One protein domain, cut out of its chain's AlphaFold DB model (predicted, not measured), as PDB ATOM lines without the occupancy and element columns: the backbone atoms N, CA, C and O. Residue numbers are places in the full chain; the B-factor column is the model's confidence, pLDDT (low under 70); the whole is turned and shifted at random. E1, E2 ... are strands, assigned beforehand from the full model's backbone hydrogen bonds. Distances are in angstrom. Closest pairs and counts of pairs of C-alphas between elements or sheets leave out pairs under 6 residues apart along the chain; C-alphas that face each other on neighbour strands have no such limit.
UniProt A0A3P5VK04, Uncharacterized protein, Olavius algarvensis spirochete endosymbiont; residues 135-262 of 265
ATOM      1  N   GLU A 135      27.110  32.896  46.261       94.94
ATOM      2  CA  GLU A 135      26.763  32.531  47.634       94.94
ATOM      3  C   GLU A 135      26.469  33.768  48.490       94.94
ATOM      4  O   GLU A 135      25.650  33.695  49.404       94.94
ATOM      5  N   TRP A 136      27.084  34.900  48.143       95.94
ATOM      6  CA  TRP A 136      26.977  36.183  48.835       95.94
ATOM      7  C   TRP A 136      26.086  37.187  48.091       95.94
ATOM      8  O   TRP A 136      26.084  38.373  48.399       95.94
ATOM      9  N   ALA A 137      25.298  36.710  47.121       96.94
ATOM     10  CA  ALA A 137      24.428  37.557  46.318       96.94
ATOM     11  C   ALA A 137      23.506  38.426  47.192       96.94
ATOM     12  O   ALA A 137      22.831  37.921  48.094       96.94
ATOM     13  N   LYS A 138      23.414  39.719  46.877       97.69
ATOM     14  CA  LYS A 138      22.591  40.675  47.617       97.69
ATOM     15  C   LYS A 138      21.132  40.648  47.162       97.69
ATOM     16  O   LYS A 138      20.830  40.658  45.969       97.69
ATOM     17  N   GLU A 139      20.194  40.654  48.108       97.50
ATOM     18  CA  GLU A 139      18.773  40.760  47.767       97.50
ATOM     19  C   GLU A 139      18.413  42.156  47.264       97.50
ATOM     20  O   GLU A 139      18.608  43.149  47.971       97.50
ATOM     21  N   LEU A 140      17.805  42.219  46.082       97.31
ATOM     22  CA  LEU A 140      17.283  43.451  45.513       97.31
ATOM     23  C   LEU A 140      15.854  43.704  46.016       97.31
ATOM     24  O   LEU A 140      14.875  43.279  45.403       97.31
ATOM     25  N   THR A 141      15.743  44.395  47.149       94.12
ATOM     26  CA  THR A 141      14.465  44.831  47.758       94.12
ATOM     27  C   THR A 141      14.267  46.347  47.745       94.12
ATOM     28  O   THR A 141      13.139  46.826  47.854       94.12
ATOM     29  N   HIS A 142      15.351  47.102  47.584       92.00
ATOM     30  CA  HIS A 142      15.386  48.561  47.554       92.00
ATOM     31  C   HIS A 142      16.340  49.015  46.447       92.00
ATOM     32  O   HIS A 142      16.981  48.187  45.801       92.00
ATOM     33  N   VAL A 143      16.430  50.325  46.222       96.50
ATOM     34  CA  VAL A 143      17.443  50.891  45.325       96.50
ATOM     35  C   VAL A 143      18.829  50.639  45.917       96.50
ATOM     36  O   VAL A 143      19.060  50.907  47.096       96.50
ATOM     37  N   ILE A 144      19.726  50.113  45.094       96.69
ATOM     38  CA  ILE A 144      21.114  49.814  45.428       96.69
ATOM     39  C   ILE A 144      21.999  50.758  44.627       96.69
ATOM     40  O   ILE A 144      21.912  50.801  43.404       96.69
ATOM     41  N   GLU A 145      22.854  51.503  45.318       96.31
ATOM     42  CA  GLU A 145      23.942  52.251  44.698       96.31
ATOM     43  C   GLU A 145      25.230  51.459  44.888       96.31
ATOM     44  O   GLU A 145      25.696  51.322  46.020       96.31
ATOM     45  N   GLY A 146      25.764  50.924  43.794       96.06
ATOM     46  CA  GLY A 146      26.947  50.075  43.817       96.06
ATOM     47  C   GLY A 146      28.046  50.575  42.896       96.06
ATOM     48  O   GLY A 146      27.848  51.518  42.117       96.06
ATOM     49  N   ASN A 147      29.219  49.958  42.977       94.94
ATOM     50  CA  ASN A 147      30.290  50.202  42.026       94.94
ATOM     51  C   ASN A 147      31.117  48.944  41.770       94.94
ATOM     52  O   ASN A 147      31.510  48.282  42.710       94.94
ATOM     53  N   VAL A 148      31.430  48.681  40.498       94.44
ATOM     54  CA  VAL A 148      32.345  47.602  40.096       94.44
ATOM     55  C   VAL A 148      33.626  48.167  39.510       94.44
ATOM     56  O   VAL A 148      33.602  49.160  38.776       94.44
ATOM     57  N   GLN A 149      34.754  47.506  39.747       92.81
ATOM     58  CA  GLN A 149      36.047  47.926  39.208       92.81
ATOM     59  C   GLN A 149      36.634  46.901  38.240       92.81
ATOM     60  O   GLN A 149      36.511  45.690  38.420       92.81
ATOM     61  N   HIS A 150      37.315  47.388  37.202       93.00
ATOM     62  CA  HIS A 150      38.081  46.539  36.292       93.00
ATOM     63  C   HIS A 150      39.366  47.232  35.873       93.00
ATOM     64  O   HIS A 150      39.339  48.284  35.234       93.00
ATOM     65  N   TYR A 151      40.490  46.607  36.203       93.12
ATOM     66  CA  TYR A 151      41.828  47.058  35.865       93.12
ATOM     67  C   TYR A 151      42.629  45.928  35.239       93.12
ATOM     68  O   TYR A 151      42.509  44.763  35.607       93.12
ATOM     69  N   ARG A 152      43.491  46.300  34.302       91.56
ATOM     70  CA  ARG A 152      44.408  45.416  33.598       91.56
ATOM     71  C   ARG A 152      45.782  46.059  33.538       91.56
ATOM     72  O   ARG A 152      45.910  47.250  33.240       91.56
ATOM     73  N   SER A 153      46.814  45.268  33.792       91.75
ATOM     74  CA  SER A 153      48.191  45.736  33.698       91.75
ATOM     75  C   SER A 153      48.668  45.879  32.251       91.75
ATOM     76  O   SER A 153      48.012  45.433  31.307       91.75
ATOM     77  N   TYR A 154      49.865  46.440  32.055       89.25
ATOM     78  CA  TYR A 154      50.595  46.205  30.807       89.25
ATOM     79  C   TYR A 154      50.932  44.718  30.647       89.25
ATOM     80  O   TYR A 154      50.811  43.922  31.582       89.25
ATOM     81  N   ASN A 155      51.323  44.319  29.437       86.06
ATOM     82  CA  ASN A 155      51.625  42.923  29.157       86.06
ATOM     83  C   ASN A 155      52.890  42.473  29.911       86.06
ATOM     84  O   ASN A 155      54.003  42.859  29.552       86.06
ATOM     85  N   TYR A 156      52.702  41.614  30.914       86.50
ATOM     86  CA  TYR A 156      53.768  40.893  31.609       86.50
ATOM     87  C   TYR A 156      53.575  39.376  31.489       86.50
ATOM     88  O   TYR A 156      53.612  38.662  32.489       86.50
ATOM     89  N   SER A 157      53.372  38.880  30.266       81.12
ATOM     90  CA  SER A 157      53.083  37.467  29.952       81.12
ATOM     91  C   SER A 157      54.033  36.442  30.583       81.12
ATOM     92  O   SER A 157      53.657  35.291  30.793       81.12
ATOM     93  N   LYS A 158      55.258  36.844  30.940       84.31
ATOM     94  CA  LYS A 158      56.199  36.003  31.693       84.31
ATOM     95  C   LYS A 158      55.698  35.584  33.082       84.31
ATOM     96  O   LYS A 158      56.220  34.617  33.623       84.31
ATOM     97  N   TYR A 159      54.728  36.303  33.653       84.00
ATOM     98  CA  TYR A 159      54.104  35.990  34.941       84.00
ATOM     99  C   TYR A 159      52.775  35.230  34.803       84.00
ATOM    100  O   TYR A 159      52.018  35.126  35.769       84.00
ATOM    101  N   GLY A 160      52.484  34.706  33.608       72.75
ATOM    102  CA  GLY A 160      51.254  33.984  33.300       72.75
ATOM    103  C   GLY A 160      50.280  34.802  32.450       72.75
ATOM    104  O   GLY A 160      50.680  35.573  31.577       72.75
ATOM    105  N   LYS A 161      48.974  34.584  32.660       69.44
ATOM    106  CA  LYS A 161      47.906  35.318  31.961       69.44
ATOM    107  C   LYS A 161      48.005  36.830  32.232       69.44
ATOM    108  O   LYS A 161      48.675  37.256  33.166       69.44
ATOM    109  N   SER A 162      47.318  37.622  31.402       76.81
ATOM    110  CA  SER A 162      47.101  39.063  31.617       76.81
ATOM    111  C   SER A 162      46.744  39.330  33.083       76.81
ATOM    112  O   SER A 162      45.824  38.695  33.601       76.81
ATOM    113  N   LEU A 163      47.503  40.199  33.763       89.88
ATOM    114  CA  LEU A 163      47.245  40.511  35.168       89.88
ATOM    115  C   LEU A 163      46.070  41.477  35.228       89.88
ATOM    116  O   LEU A 163      46.139  42.598  34.714       89.88
ATOM    117  N   GLU A 164      44.992  41.020  35.844       91.25
ATOM    118  CA  GLU A 164      43.711  41.710  35.869       91.25
ATOM    119  C   GLU A 164      43.151  41.694  37.288       91.25
ATOM    120  O   GLU A 164      43.300  40.720  38.024       91.25
ATOM    121  N   TYR A 165      42.514  42.798  37.654       92.00
ATOM    122  CA  TYR A 165      41.659  42.920  38.821       92.00
ATOM    123  C   TYR A 165      40.262  43.207  38.293       92.00
ATOM    124  O   TYR A 165      40.080  44.195  37.581       92.00
ATOM    125  N   SER A 166      39.292  42.356  38.601       91.62
ATOM    126  CA  SER A 166      37.909  42.583  38.201       91.62
ATOM    127  C   SER A 166      36.970  42.171  39.312       91.62
ATOM    128  O   SER A 166      37.045  41.051  39.811       91.62
ATOM    129  N   ASP A 167      36.061  43.079  39.604       93.00
ATOM    130  CA  ASP A 167      34.947  42.927  40.524       93.00
ATOM    131  C   ASP A 167      33.704  42.406  39.767       93.00
ATOM    132  O   ASP A 167      33.578  42.565  38.540       93.00
ATOM    133  N   THR A 168      32.825  41.684  40.455       94.38
ATOM    134  CA  THR A 168      31.562  41.166  39.931       94.38
ATOM    135  C   THR A 168      30.511  41.068  41.026       94.38
ATOM    136  O   THR A 168      30.474  40.107  41.785       94.38
ATOM    137  N   ASP A 169      29.529  41.953  40.964       96.94
ATOM    138  CA  ASP A 169      28.435  41.985  41.918       96.94
ATOM    139  C   ASP A 169      27.328  40.977  41.609       96.94
ATOM    140  O   ASP A 169      26.720  40.987  40.533       96.94
ATOM    141  N   TRP A 170      26.990  40.136  42.581       97.62
ATOM    142  CA  TRP A 170      25.862  39.214  42.515       97.62
ATOM    143  C   TRP A 170      24.639  39.740  43.254       97.62
ATOM    144  O   TRP A 170      24.710  40.205  44.389       97.62
ATOM    145  N   TYR A 171      23.479  39.548  42.630       97.75
ATOM    146  CA  TYR A 171      22.181  39.951  43.148       97.75
ATOM    147  C   TYR A 171      21.150  38.839  43.013       97.75
ATOM    148  O   TYR A 171      21.268  37.937  42.176       97.75
ATOM    149  N   TYR A 172      20.093  38.922  43.817       97.31
ATOM    150  CA  TYR A 172      18.932  38.060  43.663       97.31
ATOM    151  C   TYR A 172      17.603  38.758  43.933       97.31
ATOM    152  O   TYR A 172      17.515  39.717  44.693       97.31
ATOM    153  N   VAL A 173      16.546  38.216  43.332       97.38
ATOM    154  CA  VAL A 173      15.151  38.588  43.593       97.38
ATOM    155  C   VAL A 173      14.306  37.328  43.772       97.38
ATOM    156  O   VAL A 173      14.525  36.313  43.103       97.38
ATOM    157  N   ARG A 174      13.341  37.370  44.692       96.56
ATOM    158  CA  ARG A 174      12.330  36.316  44.856       96.56
ATOM    159  C   ARG A 174      11.098  36.690  44.050       96.56
ATOM    160  O   ARG A 174      10.528  37.759  44.248       96.56
ATOM    161  N   ILE A 175      10.706  35.823  43.125       95.69
ATOM    162  CA  ILE A 175       9.584  36.080  42.224       95.69
ATOM    163  C   ILE A 175       8.511  35.022  42.492       95.69
ATOM    164  O   ILE A 175       8.779  33.832  42.289       95.69
ATOM    165  N   PRO A 176       7.300  35.416  42.931       96.75
ATOM    166  CA  PRO A 176       6.188  34.488  43.104       96.75
ATOM    167  C   PRO A 176       5.815  33.773  41.799       96.75
ATOM    168  O   PRO A 176       6.167  34.217  40.707       96.75
ATOM    169  N   THR A 177       5.075  32.673  41.921       95.19
ATOM    170  CA  THR A 177       4.520  31.933  40.775       95.19
ATOM    171  C   THR A 177       3.726  32.848  39.836       95.19
ATOM    172  O   THR A 177       2.944  33.684  40.294       95.19
ATOM    173  N   GLY A 178       3.908  32.684  38.522       93.31
ATOM    174  CA  GLY A 178       3.161  33.418  37.494       93.31
ATOM    175  C   GLY A 178       3.450  34.924  37.436       93.31
ATOM    176  O   GLY A 178       2.599  35.698  36.990       93.31
ATOM    177  N   ARG A 179       4.614  35.371  37.921       95.88
ATOM    178  CA  ARG A 179       4.986  36.795  37.984       95.88
ATOM    179  C   ARG A 179       6.295  37.098  37.269       95.88
ATOM    180  O   ARG A 179       7.096  36.208  36.996       95.88
ATOM    181  N   LYS A 180       6.523  38.380  37.002       95.00
ATOM    182  CA  LYS A 180       7.790  38.928  36.518       95.00
ATOM    183  C   LYS A 180       8.300  40.016  37.451       95.00
ATOM    184  O   LYS A 180       7.506  40.790  37.984       95.00
ATOM    185  N   ALA A 181       9.614  40.072  37.624       95.81
ATOM    186  CA  ALA A 181      10.303  41.213  38.210       95.81
ATOM    187  C   ALA A 181      10.784  42.128  37.084       95.81
ATOM    188  O   ALA A 181      11.418  41.646  36.145       95.81
ATOM    189  N   THR A 182      10.490  43.421  37.188       95.81
ATOM    190  CA  THR A 182      11.024  44.469  36.309       95.81
ATOM    191  C   THR A 182      12.138  45.186  37.052       95.81
ATOM    192  O   THR A 182      11.909  45.681  38.156       95.81
ATOM    193  N   ILE A 183      13.334  45.200  36.473       96.19
ATOM    194  CA  ILE A 183      14.556  45.700  37.101       96.19
ATOM    195  C   ILE A 183      15.198  46.720  36.167       96.19
ATOM    196  O   ILE A 183      15.359  46.444  34.980       96.19
ATOM    197  N   THR A 184      15.612  47.859  36.710       94.56
ATOM    198  CA  THR A 184      16.360  48.889  35.987       94.56
ATOM    199  C   THR A 184      17.784  48.962  36.525       94.56
ATOM    200  O   THR A 184      17.996  49.010  37.736       94.56
ATOM    201  N   LEU A 185      18.757  48.966  35.611       94.00
ATOM    202  CA  LEU A 185      20.167  49.222  35.892       94.00
ATOM    203  C   LEU A 185      20.565  50.530  35.207       94.00
ATOM    204  O   LEU A 185      20.467  50.636  33.987       94.00
ATOM    205  N   THR A 186      21.049  51.497  35.975       92.75
ATOM    206  CA  THR A 186      21.494  52.799  35.475       92.75
ATOM    207  C   THR A 186      22.960  52.986  35.827       92.75
ATOM    208  O   THR A 186      23.307  53.093  36.998       92.75
ATOM    209  N   GLN A 187      23.845  53.047  34.836       91.94
ATOM    210  CA  GLN A 187      25.229  53.454  35.077       91.94
ATOM    211  C   GLN A 187      25.280  54.964  35.335       91.94
ATOM    212  O   GLN A 187      24.674  55.748  34.601       91.94
ATOM    213  N   LYS A 188      26.011  55.362  36.378       89.75
ATOM    214  CA  LYS A 188      26.253  56.767  36.713       89.75
ATOM    215  C   LYS A 188      27.332  57.353  35.788       89.75
ATOM    216  O   LYS A 188      28.119  56.626  35.182       89.75
ATOM    217  N   ASP A 189      27.342  58.677  35.664       83.44
ATOM    218  CA  ASP A 189      28.349  59.446  34.911       83.44
ATOM    219  C   ASP A 189      28.431  59.152  33.402       83.44
ATOM    220  O   ASP A 189      29.446  59.433  32.763       83.44
ATOM    221  N   ILE A 190      27.352  58.625  32.818       78.19
ATOM    222  CA  ILE A 190      27.169  58.521  31.366       78.19
ATOM    223  C   ILE A 190      25.875  59.202  30.940       78.19
ATOM    224  O   ILE A 190      24.926  59.325  31.720       78.19
ATOM    225  N   ARG A 191      25.819  59.655  29.685       66.06
ATOM    226  CA  ARG A 191      24.571  60.177  29.111       66.06
ATOM    227  C   ARG A 191      23.622  59.026  28.788       66.06
ATOM    228  O   ARG A 191      24.050  57.944  28.387       66.06
ATOM    229  N   SER A 192      22.318  59.279  28.885       58.56
ATOM    230  CA  SER A 192      21.290  58.390  28.334       58.56
ATOM    231  C   SER A 192      21.619  58.131  26.856       58.56
ATOM    232  O   SER A 192      21.797  59.107  26.129       58.56
ATOM    233  N   SER A 193      21.706  56.862  26.427       53.91
ATOM    234  CA  SER A 193      22.151  56.354  25.099       53.91
ATOM    235  C   SER A 193      23.649  56.061  24.882       53.91
ATOM    236  O   SER A 193      24.012  55.575  23.811       53.91
ATOM    237  N   GLU A 194      24.523  56.276  25.870       64.12
ATOM    238  CA  GLU A 194      25.902  55.771  25.784       64.12
ATOM    239  C   GLU A 194      25.958  54.255  26.059       64.12
ATOM    240  O   GLU A 194      25.209  53.759  26.910       64.12
ATOM    241  N   PRO A 195      26.833  53.494  25.365       67.44
ATOM    242  CA  PRO A 195      27.025  52.078  25.652       67.44
ATOM    243  C   PRO A 195      27.414  51.887  27.117       67.44
ATOM    244  O   PRO A 195      28.409  52.444  27.581       67.44
ATOM    245  N   ILE A 196      26.639  51.078  27.836       77.88
ATOM    246  CA  ILE A 196      26.932  50.776  29.231       77.88
ATOM    247  C   ILE A 196      28.193  49.905  29.320       77.88
ATOM    248  O   ILE A 196      28.427  48.995  28.519       77.88
ATOM    249  N   ASN A 197      29.014  50.169  30.328       81.00
ATOM    250  CA  ASN A 197      30.207  49.396  30.647       81.00
ATOM    251  C   ASN A 197      29.909  48.237  31.603       81.00
ATOM    252  O   ASN A 197      30.801  47.772  32.311       81.00
ATOM    253  N   LEU A 198      28.662  47.763  31.623       84.81
ATOM    254  CA  LEU A 198      28.182  46.703  32.499       84.81
ATOM    255  C   LEU A 198      27.459  45.632  31.685       84.81
ATOM    256  O   LEU A 198      26.706  45.930  30.764       84.81
ATOM    257  N   ALA A 199      27.678  44.370  32.027       86.31
ATOM    258  CA  ALA A 199      26.923  43.248  31.491       86.31
ATOM    259  C   ALA A 199      26.145  42.574  32.619       86.31
ATOM    260  O   ALA A 199      26.708  42.297  33.679       86.31
ATOM    261  N   VAL A 200      24.877  42.250  32.357       88.88
ATOM    262  CA  VAL A 200      24.048  41.457  33.266       88.88
ATOM    263  C   VAL A 200      24.029  40.015  32.780       88.88
ATOM    264  O   VAL A 200      23.611  39.739  31.661       88.88
ATOM    265  N   PHE A 201      24.450  39.072  33.617       90.12
ATOM    266  CA  PHE A 201      24.294  37.644  33.341       90.12
ATOM    267  C   PHE A 201      23.195  37.069  34.227       90.12
ATOM    268  O   PHE A 201      23.293  37.144  35.449       90.12
ATOM    269  N   SER A 202      22.177  36.463  33.614       86.94
ATOM    270  CA  SER A 202      21.097  35.776  34.327       86.94
ATOM    271  C   SER A 202      21.349  34.274  34.327       86.94
ATOM    272  O   SER A 202      21.465  33.670  33.257       86.94
ATOM    273  N   GLU A 203      21.380  33.650  35.511       84.19
ATOM    274  CA  GLU A 203      21.596  32.198  35.617       84.19
ATOM    275  C   GLU A 203      20.522  31.420  34.849       84.19
ATOM    276  O   GLU A 203      20.823  30.471  34.128       84.19
ATOM    277  N   ARG A 204      19.263  31.866  34.939       79.25
ATOM    278  CA  ARG A 204      18.138  31.182  34.291       79.25
ATOM    279  C   ARG A 204      18.200  31.277  32.772       79.25
ATOM    280  O   ARG A 204      17.894  30.306  32.093       79.25
ATOM    281  N   ALA A 205      18.583  32.437  32.243       73.25
ATOM    282  CA  ALA A 205      18.745  32.601  30.802       73.25
ATOM    283  C   ALA A 205      20.031  31.926  30.290       73.25
ATOM    284  O   ALA A 205      20.169  31.727  29.087       73.25
ATOM    285  N   SER A 206      20.971  31.607  31.194       82.19
ATOM    286  CA  SER A 206      22.297  31.061  30.882       82.19
ATOM    287  C   SER A 206      23.033  31.870  29.805       82.19
ATOM    288  O   SER A 206      23.811  31.338  29.017       82.19
ATOM    289  N   ARG A 207      22.778  33.183  29.765       80.75
ATOM    290  CA  ARG A 207      23.343  34.131  28.801       80.75
ATOM    291  C   ARG A 207      23.452  35.523  29.408       80.75
ATOM    292  O   ARG A 207      22.816  35.826  30.422       80.75
ATOM    293  N   ASN A 208      24.230  36.375  28.746       84.00
ATOM    294  CA  ASN A 208      24.176  37.807  29.002       84.00
ATOM    295  C   ASN A 208      22.826  38.348  28.519       84.00
ATOM    296  O   ASN A 208      22.354  37.985  27.439       84.00
ATOM    297  N   LEU A 209      22.210  39.189  29.336       83.94
ATOM    298  CA  LEU A 209      21.097  40.027  28.937       83.94
ATOM    299  C   LEU A 209      21.674  41.279  28.278       83.94
ATOM    300  O   LEU A 209      22.623  41.874  28.792       83.94
ATOM    301  N   GLU A 210      21.104  41.659  27.142       78.38
ATOM    302  CA  GLU A 210      21.337  42.977  26.565       78.38
ATOM    303  C   GLU A 210      20.599  43.982  27.447       78.38
ATOM    304  O   GLU A 210      19.375  43.926  27.576       78.38
ATOM    305  N   VAL A 211      21.363  44.824  28.136       82.69
ATOM    306  CA  VAL A 211      20.842  45.862  29.021       82.69
ATOM    307  C   VAL A 211      21.396  47.202  28.572       82.69
ATOM    308  O   VAL A 211      22.582  47.328  28.271       82.69
ATOM    309  N   GLU A 212      20.525  48.199  28.534       84.44
ATOM    310  CA  GLU A 212      20.886  49.589  28.293       84.44
ATOM    311  C   GLU A 212      20.697  50.374  29.592       84.44
ATOM    312  O   GLU A 212      19.827  50.053  30.405       84.44
ATOM    313  N   SER A 213      21.522  51.400  29.802       88.62
ATOM    314  CA  SER A 213      21.451  52.209  31.020       88.62
ATOM    315  C   SER A 213      20.082  52.881  31.151       88.62
ATOM    316  O   SER A 213      19.651  53.605  30.252       88.62
ATOM    317  N   GLY A 214      19.401  52.640  32.272       88.31
ATOM    318  CA  GLY A 214      18.076  53.183  32.570       88.31
ATOM    319  C   GLY A 214      16.915  52.484  31.855       88.31
ATOM    320  O   GLY A 214      15.766  52.877  32.055       88.31
ATOM    321  N   VAL A 215      17.177  51.451  31.044       89.25
ATOM    322  CA  VAL A 215      16.133  50.671  30.368       89.25
ATOM    323  C   VAL A 215      15.806  49.424  31.198       89.25
ATOM    324  O   VAL A 215      16.710  48.640  31.502       89.25
ATOM    325  N   PRO A 216      14.530  49.193  31.564       92.25
ATOM    326  CA  PRO A 216      14.171  48.038  32.372       92.25
ATOM    327  C   PRO A 216      14.332  46.714  31.616       92.25
ATOM    328  O   PRO A 216      13.883  46.572  30.478       92.25
ATOM    329  N   PHE A 217      14.868  45.701  32.291       91.69
ATOM    330  CA  PHE A 217      14.823  44.304  31.864       91.69
ATOM    331  C   PHE A 217      13.938  43.486  32.809       91.69
ATOM    332  O   PHE A 217      13.572  43.931  33.899       91.69
ATOM    333  N   THR A 218      13.561  42.276  32.390       93.00
ATOM    334  CA  THR A 218      12.646  41.434  33.171       93.00
ATOM    335  C   THR A 218      13.203  40.049  33.458       93.00
ATOM    336  O   THR A 218      13.949  39.468  32.669       93.00
ATOM    337  N   LEU A 219      12.815  39.512  34.613       93.00
ATOM    338  CA  LEU A 219      13.021  38.122  35.001       93.00
ATOM    339  C   LEU A 219      11.652  37.496  35.260       93.00
ATOM    340  O   LEU A 219      10.873  38.012  36.059       93.00
ATOM    341  N   GLU A 220      11.345  36.396  34.579       93.25
ATOM    342  CA  GLU A 220      10.013  35.788  34.603       93.25
ATOM    343  C   GLU A 220       9.995  34.468  35.373       93.25
ATOM    344  O   GLU A 220      10.798  33.567  35.110       93.25
ATOM    345  N   ASN A 221       9.017  34.313  36.266       93.75
ATOM    346  CA  ASN A 221       8.705  33.051  36.914       93.75
ATOM    347  C   ASN A 221       7.433  32.420  36.355       93.75
ATOM    348  O   ASN A 221       6.325  32.680  36.820       93.75
ATOM    349  N   ARG A 222       7.631  31.538  35.373       91.75
ATOM    350  CA  ARG A 222       6.583  30.693  34.782       91.75
ATOM    351  C   ARG A 222       6.360  29.380  35.546       91.75
ATOM    352  O   ARG A 222       5.531  28.578  35.139       91.75
ATOM    353  N   GLU A 223       7.106  29.143  36.626       91.06
ATOM    354  CA  GLU A 223       6.917  27.962  37.473       91.06
ATOM    355  C   GLU A 223       5.708  28.133  38.392       91.06
ATOM    356  O   GLU A 223       5.350  29.253  38.750       91.06
ATOM    357  N   ILE A 224       5.162  27.009  38.866       91.38
ATOM    358  CA  ILE A 224       4.039  26.946  39.820       91.38
ATOM    359  C   ILE A 224       4.435  27.216  41.285       91.38
ATOM    360  O   ILE A 224       3.621  27.077  42.195       91.38
ATOM    361  N   VAL A 225       5.700  27.561  41.536       95.00
ATOM    362  CA  VAL A 225       6.246  27.843  42.871       95.00
ATOM    363  C   VAL A 225       7.053  29.133  42.852       95.00
ATOM    364  O   VAL A 225       7.607  29.508  41.817       95.00
ATOM    365  N   GLU A 226       7.159  29.803  44.000       95.44
ATOM    366  CA  GLU A 226       8.110  30.905  44.167       95.44
ATOM    367  C   GLU A 226       9.543  30.420  43.906       95.44
ATOM    368  O   GLU A 226       9.933  29.314  44.292       95.44
ATOM    369  N   ARG A 227      10.335  31.254  43.230       94.56
ATOM    370  CA  ARG A 227      11.733  30.958  42.918       94.56
ATOM    371  C   ARG A 227      12.618  32.171  43.170       94.56
ATOM    372  O   ARG A 227      12.217  33.313  42.955       94.56
ATOM    373  N   THR A 228      13.856  31.892  43.568       95.50
ATOM    374  CA  THR A 228      14.937  32.878  43.638       95.50
ATOM    375  C   THR A 228      15.653  32.940  42.297       95.50
ATOM    376  O   THR A 228      16.165  31.928  41.817       95.50
ATOM    377  N   PHE A 229      15.728  34.133  41.721       95.00
ATOM    378  CA  PHE A 229      16.441  34.405  40.482       95.00
ATOM    379  C   PHE A 229      17.701  35.174  40.816       95.00
ATOM    380  O   PHE A 229      17.618  36.241  41.417       95.00
ATOM    381  N   ARG A 230      18.849  34.626  40.422       95.88
ATOM    382  CA  ARG A 230      20.146  35.276  40.579       95.88
ATOM    383  C   ARG A 230      20.622  35.833  39.254       95.88
ATOM    384  O   ARG A 230      20.429  35.224  38.196       95.88
ATOM    385  N   PHE A 231      21.278  36.972  39.341       95.81
ATOM    386  CA  PHE A 231      21.995  37.577  38.240       95.81
ATOM    387  C   PHE A 231      23.248  38.255  38.780       95.81
ATOM    388  O   PHE A 231      23.343  38.536  39.972       95.81
ATOM    389  N   ARG A 232      24.214  38.495  37.902       95.25
ATOM    390  CA  ARG A 232      25.425  39.240  38.243       95.25
ATOM    391  C   ARG A 232      25.632  40.403  37.301       95.25
ATOM    392  O   ARG A 232      25.295  40.294  36.119       95.25
ATOM    393  N   ILE A 233      26.218  41.461  37.828       95.06
ATOM    394  CA  ILE A 233      26.678  42.635  37.107       95.06
ATOM    395  C   ILE A 233      28.196  42.540  37.046       95.06
ATOM    396  O   ILE A 233      28.849  42.272  38.046       95.06
ATOM    397  N   LYS A 234      28.767  42.714  35.858       91.94
ATOM    398  CA  LYS A 234      30.221  42.768  35.701       91.94
ATOM    399  C   LYS A 234      30.634  43.868  34.733       91.94
ATOM    400  O   LYS A 234      29.892  44.127  33.780       91.94
ATOM    401  N   PRO A 235      31.831  44.442  34.894       89.88
ATOM    402  CA  PRO A 235      32.403  45.351  33.915       89.88
ATOM    403  C   PRO A 235      32.517  44.709  32.522       89.88
ATOM    404  O   PRO A 235      32.946  43.563  32.371       89.88
ATOM    405  N   THR A 236      32.174  45.460  31.478       87.31
ATOM    406  CA  THR A 236      32.368  45.076  30.073       87.31
ATOM    407  C   THR A 236      32.793  46.278  29.232       87.31
ATOM    408  O   THR A 236      32.529  47.427  29.582       87.31
ATOM    409  N   ASN A 237      33.471  46.025  28.110       78.31
ATOM    410  CA  ASN A 237      33.883  47.053  27.144       78.31
ATOM    411  C   ASN A 237      34.738  48.207  27.722       78.31
ATOM    412  O   ASN A 237      34.829  49.263  27.105       78.31
ATOM    413  N   ILE A 238      35.390  48.014  28.876       79.38
ATOM    414  CA  ILE A 238      36.187  49.052  29.567       79.38
ATOM    415  C   ILE A 238      37.397  49.500  28.735       79.38
ATOM    416  O   ILE A 238      37.763  50.669  28.739       79.38
ATOM    417  N   PHE A 239      38.011  48.576  27.997       72.94
ATOM    418  CA  PHE A 239      39.295  48.810  27.331       72.94
ATOM    419  C   PHE A 239      39.192  49.129  25.832       72.94
ATOM    420  O   PHE A 239      40.218  49.342  25.193       72.94
ATOM    421  N   GLY A 240      37.986  49.173  25.255       62.84
ATOM    422  CA  GLY A 240      37.817  49.298  23.803       62.84
ATOM    423  C   GLY A 240      38.541  48.187  23.006       62.84
ATOM    424  O   GLY A 240      38.919  47.158  23.569       62.84
ATOM    425  N   PRO A 241      38.725  48.359  21.682       57.12
ATOM    426  CA  PRO A 241      39.396  47.375  20.824       57.12
ATOM    427  C   PRO A 241      40.929  47.389  20.952       57.12
ATOM    428  O   PRO A 241      41.597  46.431  20.565       57.12
ATOM    429  N   THR A 242      41.510  48.462  21.485       55.34
ATOM    430  CA  THR A 242      42.948  48.571  21.730       55.34
ATOM    431  C   THR A 242      43.295  47.894  23.054       55.34
ATOM    432  O   THR A 242      42.782  48.253  24.107       55.34
ATOM    433  N   LEU A 243      44.197  46.908  23.018       58.44
ATOM    434  CA  LEU A 243      44.714  46.170  24.183       58.44
ATOM    435  C   LEU A 243      45.610  47.057  25.079       58.44
ATOM    436  O   LEU A 243      46.789  46.775  25.277       58.44
ATOM    437  N   GLY A 244      45.071  48.164  25.589       72.06
ATOM    438  CA  GLY A 244      45.756  49.070  26.504       72.06
ATOM    439  C   GLY A 244      45.667  48.599  27.953       72.06
ATOM    440  O   GLY A 244      44.657  48.033  28.379       72.06
ATOM    441  N   ALA A 245      46.727  48.835  28.715       86.62
ATOM    442  CA  ALA A 245      46.693  48.752  30.167       86.62
ATOM    443  C   ALA A 245      45.878  49.920  30.742       86.62
ATOM    444  O   ALA A 245      45.881  51.007  30.167       86.62
ATOM    445  N   GLY A 246      45.227  49.728  31.883       88.69
ATOM    446  CA  GLY A 246      44.456  50.779  32.544       88.69
ATOM    447  C   GLY A 246      43.364  50.190  33.414       88.69
ATOM    448  O   GLY A 246      43.436  49.030  33.805       88.69
ATOM    449  N   GLY A 247      42.315  50.957  33.643       89.31
ATOM    450  CA  GLY A 247      41.094  50.457  34.245       89.31
ATOM    451  C   GLY A 247      40.148  51.586  34.578       89.31
ATOM    452  O   GLY A 247      40.438  52.746  34.283       89.31
ATOM    453  N   LYS A 248      39.003  51.224  35.142       89.50
ATOM    454  CA  LYS A 248      37.999  52.180  35.586       89.50
ATOM    455  C   LYS A 248      37.124  51.554  36.668       89.50
ATOM    456  O   LYS A 248      36.819  50.361  36.607       89.50
ATOM    457  N   THR A 249      36.668  52.393  37.588       91.19
ATOM    458  CA  THR A 249      35.531  52.111  38.467       91.19
ATOM    459  C   THR A 249      34.239  52.597  37.820       91.19
ATOM    460  O   THR A 249      34.143  53.739  37.364       91.19
ATOM    461  N   VAL A 250      33.242  51.720  37.746       92.12
ATOM    462  CA  VAL A 250      31.928  51.995  37.168       92.12
ATOM    463  C   VAL A 250      30.887  51.962  38.275       92.12
ATOM    464  O   VAL A 250      30.527  50.899  38.771       92.12
ATOM    465  N   SER A 251      30.385  53.140  38.626       94.12
ATOM    466  CA  SER A 251      29.289  53.299  39.579       94.12
ATOM    467  C   SER A 251      27.940  53.107  38.894       94.12
ATOM    468  O   SER A 251      27.747  53.506  37.740       94.12
ATOM    469  N   TYR A 252      26.981  52.530  39.604       95.12
ATOM    470  CA  TYR A 252      25.649  52.271  39.078       95.12
ATOM    471  C   TYR A 252      24.569  52.349  40.157       95.12
ATOM    472  O   TYR A 252      24.828  52.316  41.357       95.12
ATOM    473  N   GLU A 253      23.331  52.467  39.695       95.88
ATOM    474  CA  GLU A 253      22.114  52.312  40.471       95.88
ATOM    475  C   GLU A 253      21.356  51.088  39.946       95.88
ATOM    476  O   GLU A 253      21.120  50.960  38.743       95.88
ATOM    477  N   LEU A 254      20.974  50.184  40.841       97.00
ATOM    478  CA  LEU A 254      20.174  49.006  40.544       97.00
ATOM    479  C   LEU A 254      18.860  49.084  41.316       97.00
ATOM    480  O   LEU A 254      18.843  49.261  42.534       97.00
ATOM    481  N   LYS A 255      17.740  48.919  40.613       97.19
ATOM    482  CA  LYS A 255      16.408  49.096  41.187       97.19
ATOM    483  C   LYS A 255      15.459  47.990  40.754       97.19
ATOM    484  O   LYS A 255      15.326  47.706  39.570       97.19
ATOM    485  N   LEU A 256      14.741  47.413  41.717       97.50
ATOM    486  CA  LEU A 256      13.543  46.620  41.448       97.50
ATOM    487  C   LEU A 256      12.353  47.578  41.304       97.50
ATOM    488  O   LEU A 256      11.903  48.161  42.286       97.50
ATOM    489  N   ASP A 257      11.846  47.747  40.085       96.62
ATOM    490  CA  ASP A 257      10.730  48.656  39.813       96.62
ATOM    491  C   ASP A 257       9.393  48.071  40.252       96.62
ATOM    492  O   ASP A 257       8.556  48.770  40.820       96.62
ATOM    493  N   SER A 258       9.164  46.790  39.957       96.25
ATOM    494  CA  SER A 258       7.928  46.106  40.339       96.25
ATOM    495  C   SER A 258       8.043  44.588  40.245       96.25
ATOM    496  O   SER A 258       8.863  44.049  39.501       96.25
ATOM    497  N   ILE A 259       7.148  43.900  40.959       96.75
ATOM    498  CA  ILE A 259       6.823  42.491  40.733       96.75
ATOM    499  C   ILE A 259       5.353  42.413  40.320       96.75
ATOM    500  O   ILE A 259       4.455  42.635  41.134       96.75
ATOM    501  N   SER A 260       5.104  42.098  39.051       96.06
ATOM    502  CA  SER A 260       3.772  42.123  38.435       96.06
ATOM    503  C   SER A 260       3.383  40.761  37.861       96.06
ATOM    504  O   SER A 260       4.221  39.872  37.715       96.06
ATOM    505  N   ILE A 261       2.094  40.566  37.582       93.94
ATOM    506  CA  ILE A 261       1.587  39.341  36.951       93.94
ATOM    507  C   ILE A 261       2.173  39.228  35.533       93.94
ATOM    508  O   ILE A 261       2.338  40.236  34.842       93.94
ATOM    509  N   LEU A 262       2.495  38.006  35.102       89.69
ATOM    510  CA  LEU A 262       2.769  37.721  33.696       89.69
ATOM    511  C   LEU A 262       1.466  37.891  32.910       89.69
ATOM    512  O   LEU A 262       0.618  37.005  32.911       89.69
TER     513      LEU A 262
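What this domain is: This is residues 135 to 262 of the 265 residues of an uncharacterized protein of Olavius algarvensis spirochete endosymbiont (UniProt A0A3P5VK04). Two antiparallel sheets lie partly face to face as an elongated sandwich: E2, E1, E9, E4, E7, curled like part of a barrel, and the smaller E3, E8, E5, E6. Long E9 runs along the longest axis, E2 runs on into E3 from one sheet to the other, and residues 156 to 161 stick out at one end. The printed part has 128 residues with nine named strands, E1 to E9 in chain order, and no named helix: all strand. It is only just compact, close to loose, with a radius of gyration of the C-alphas of 16.5 A and spans of 53, 32 and 22 A.

How they stand to each other: In the strongly twisted five-strand sheet, E9, residues 246 to 261, is antiparallel to E1, residues 144 to 152, with N 146 and O 252 3.0 A apart. E9 is also antiparallel to E4, residues 179 to 187, with N 253 and O 186 at 2.8 A. Edge strand E2, residues 164 to 166, forms a hairpin with E1, with N 165 and O 151 at 2.8 A. Edge strand E7, residues 216 to 221, is antiparallel to E4, with N 181 and O 219 at 2.9 A. In the other sheet, E8, residues 227 to 235, is antiparallel to edge strand E3, residues 169 to 175, with N 171 and O 231 at 2.8 A, and to E5, residues 198 to 202, with N 201 and O 232 at 2.9 A. E5 forms a hairpin with edge strand E6, residues 207 to 209, with N 209 and O 200 at 2.8 A. Between the sheets, the closest C-alphas of E1 and E8, His 150 and Pro 235, are 6.3 A apart.

Where its parts are: E1 begins at C-alpha 144 (21.114, 49.814, 45.428) and E9, 44.6 A long, ends at C-alpha 261 (1.587, 39.341, 36.951). E1 measures 26.5 A, E4 26.4 A and E8 26.7 A.

The domain as a whole: The C-alphas farthest apart, Lys 158 and Ile 261, are 55.0 A apart. The printed part has no cut, and the link E1 to E2 is long. Residue 161, residues 191 to 195 and 240 to 243 have pLDDT under 70.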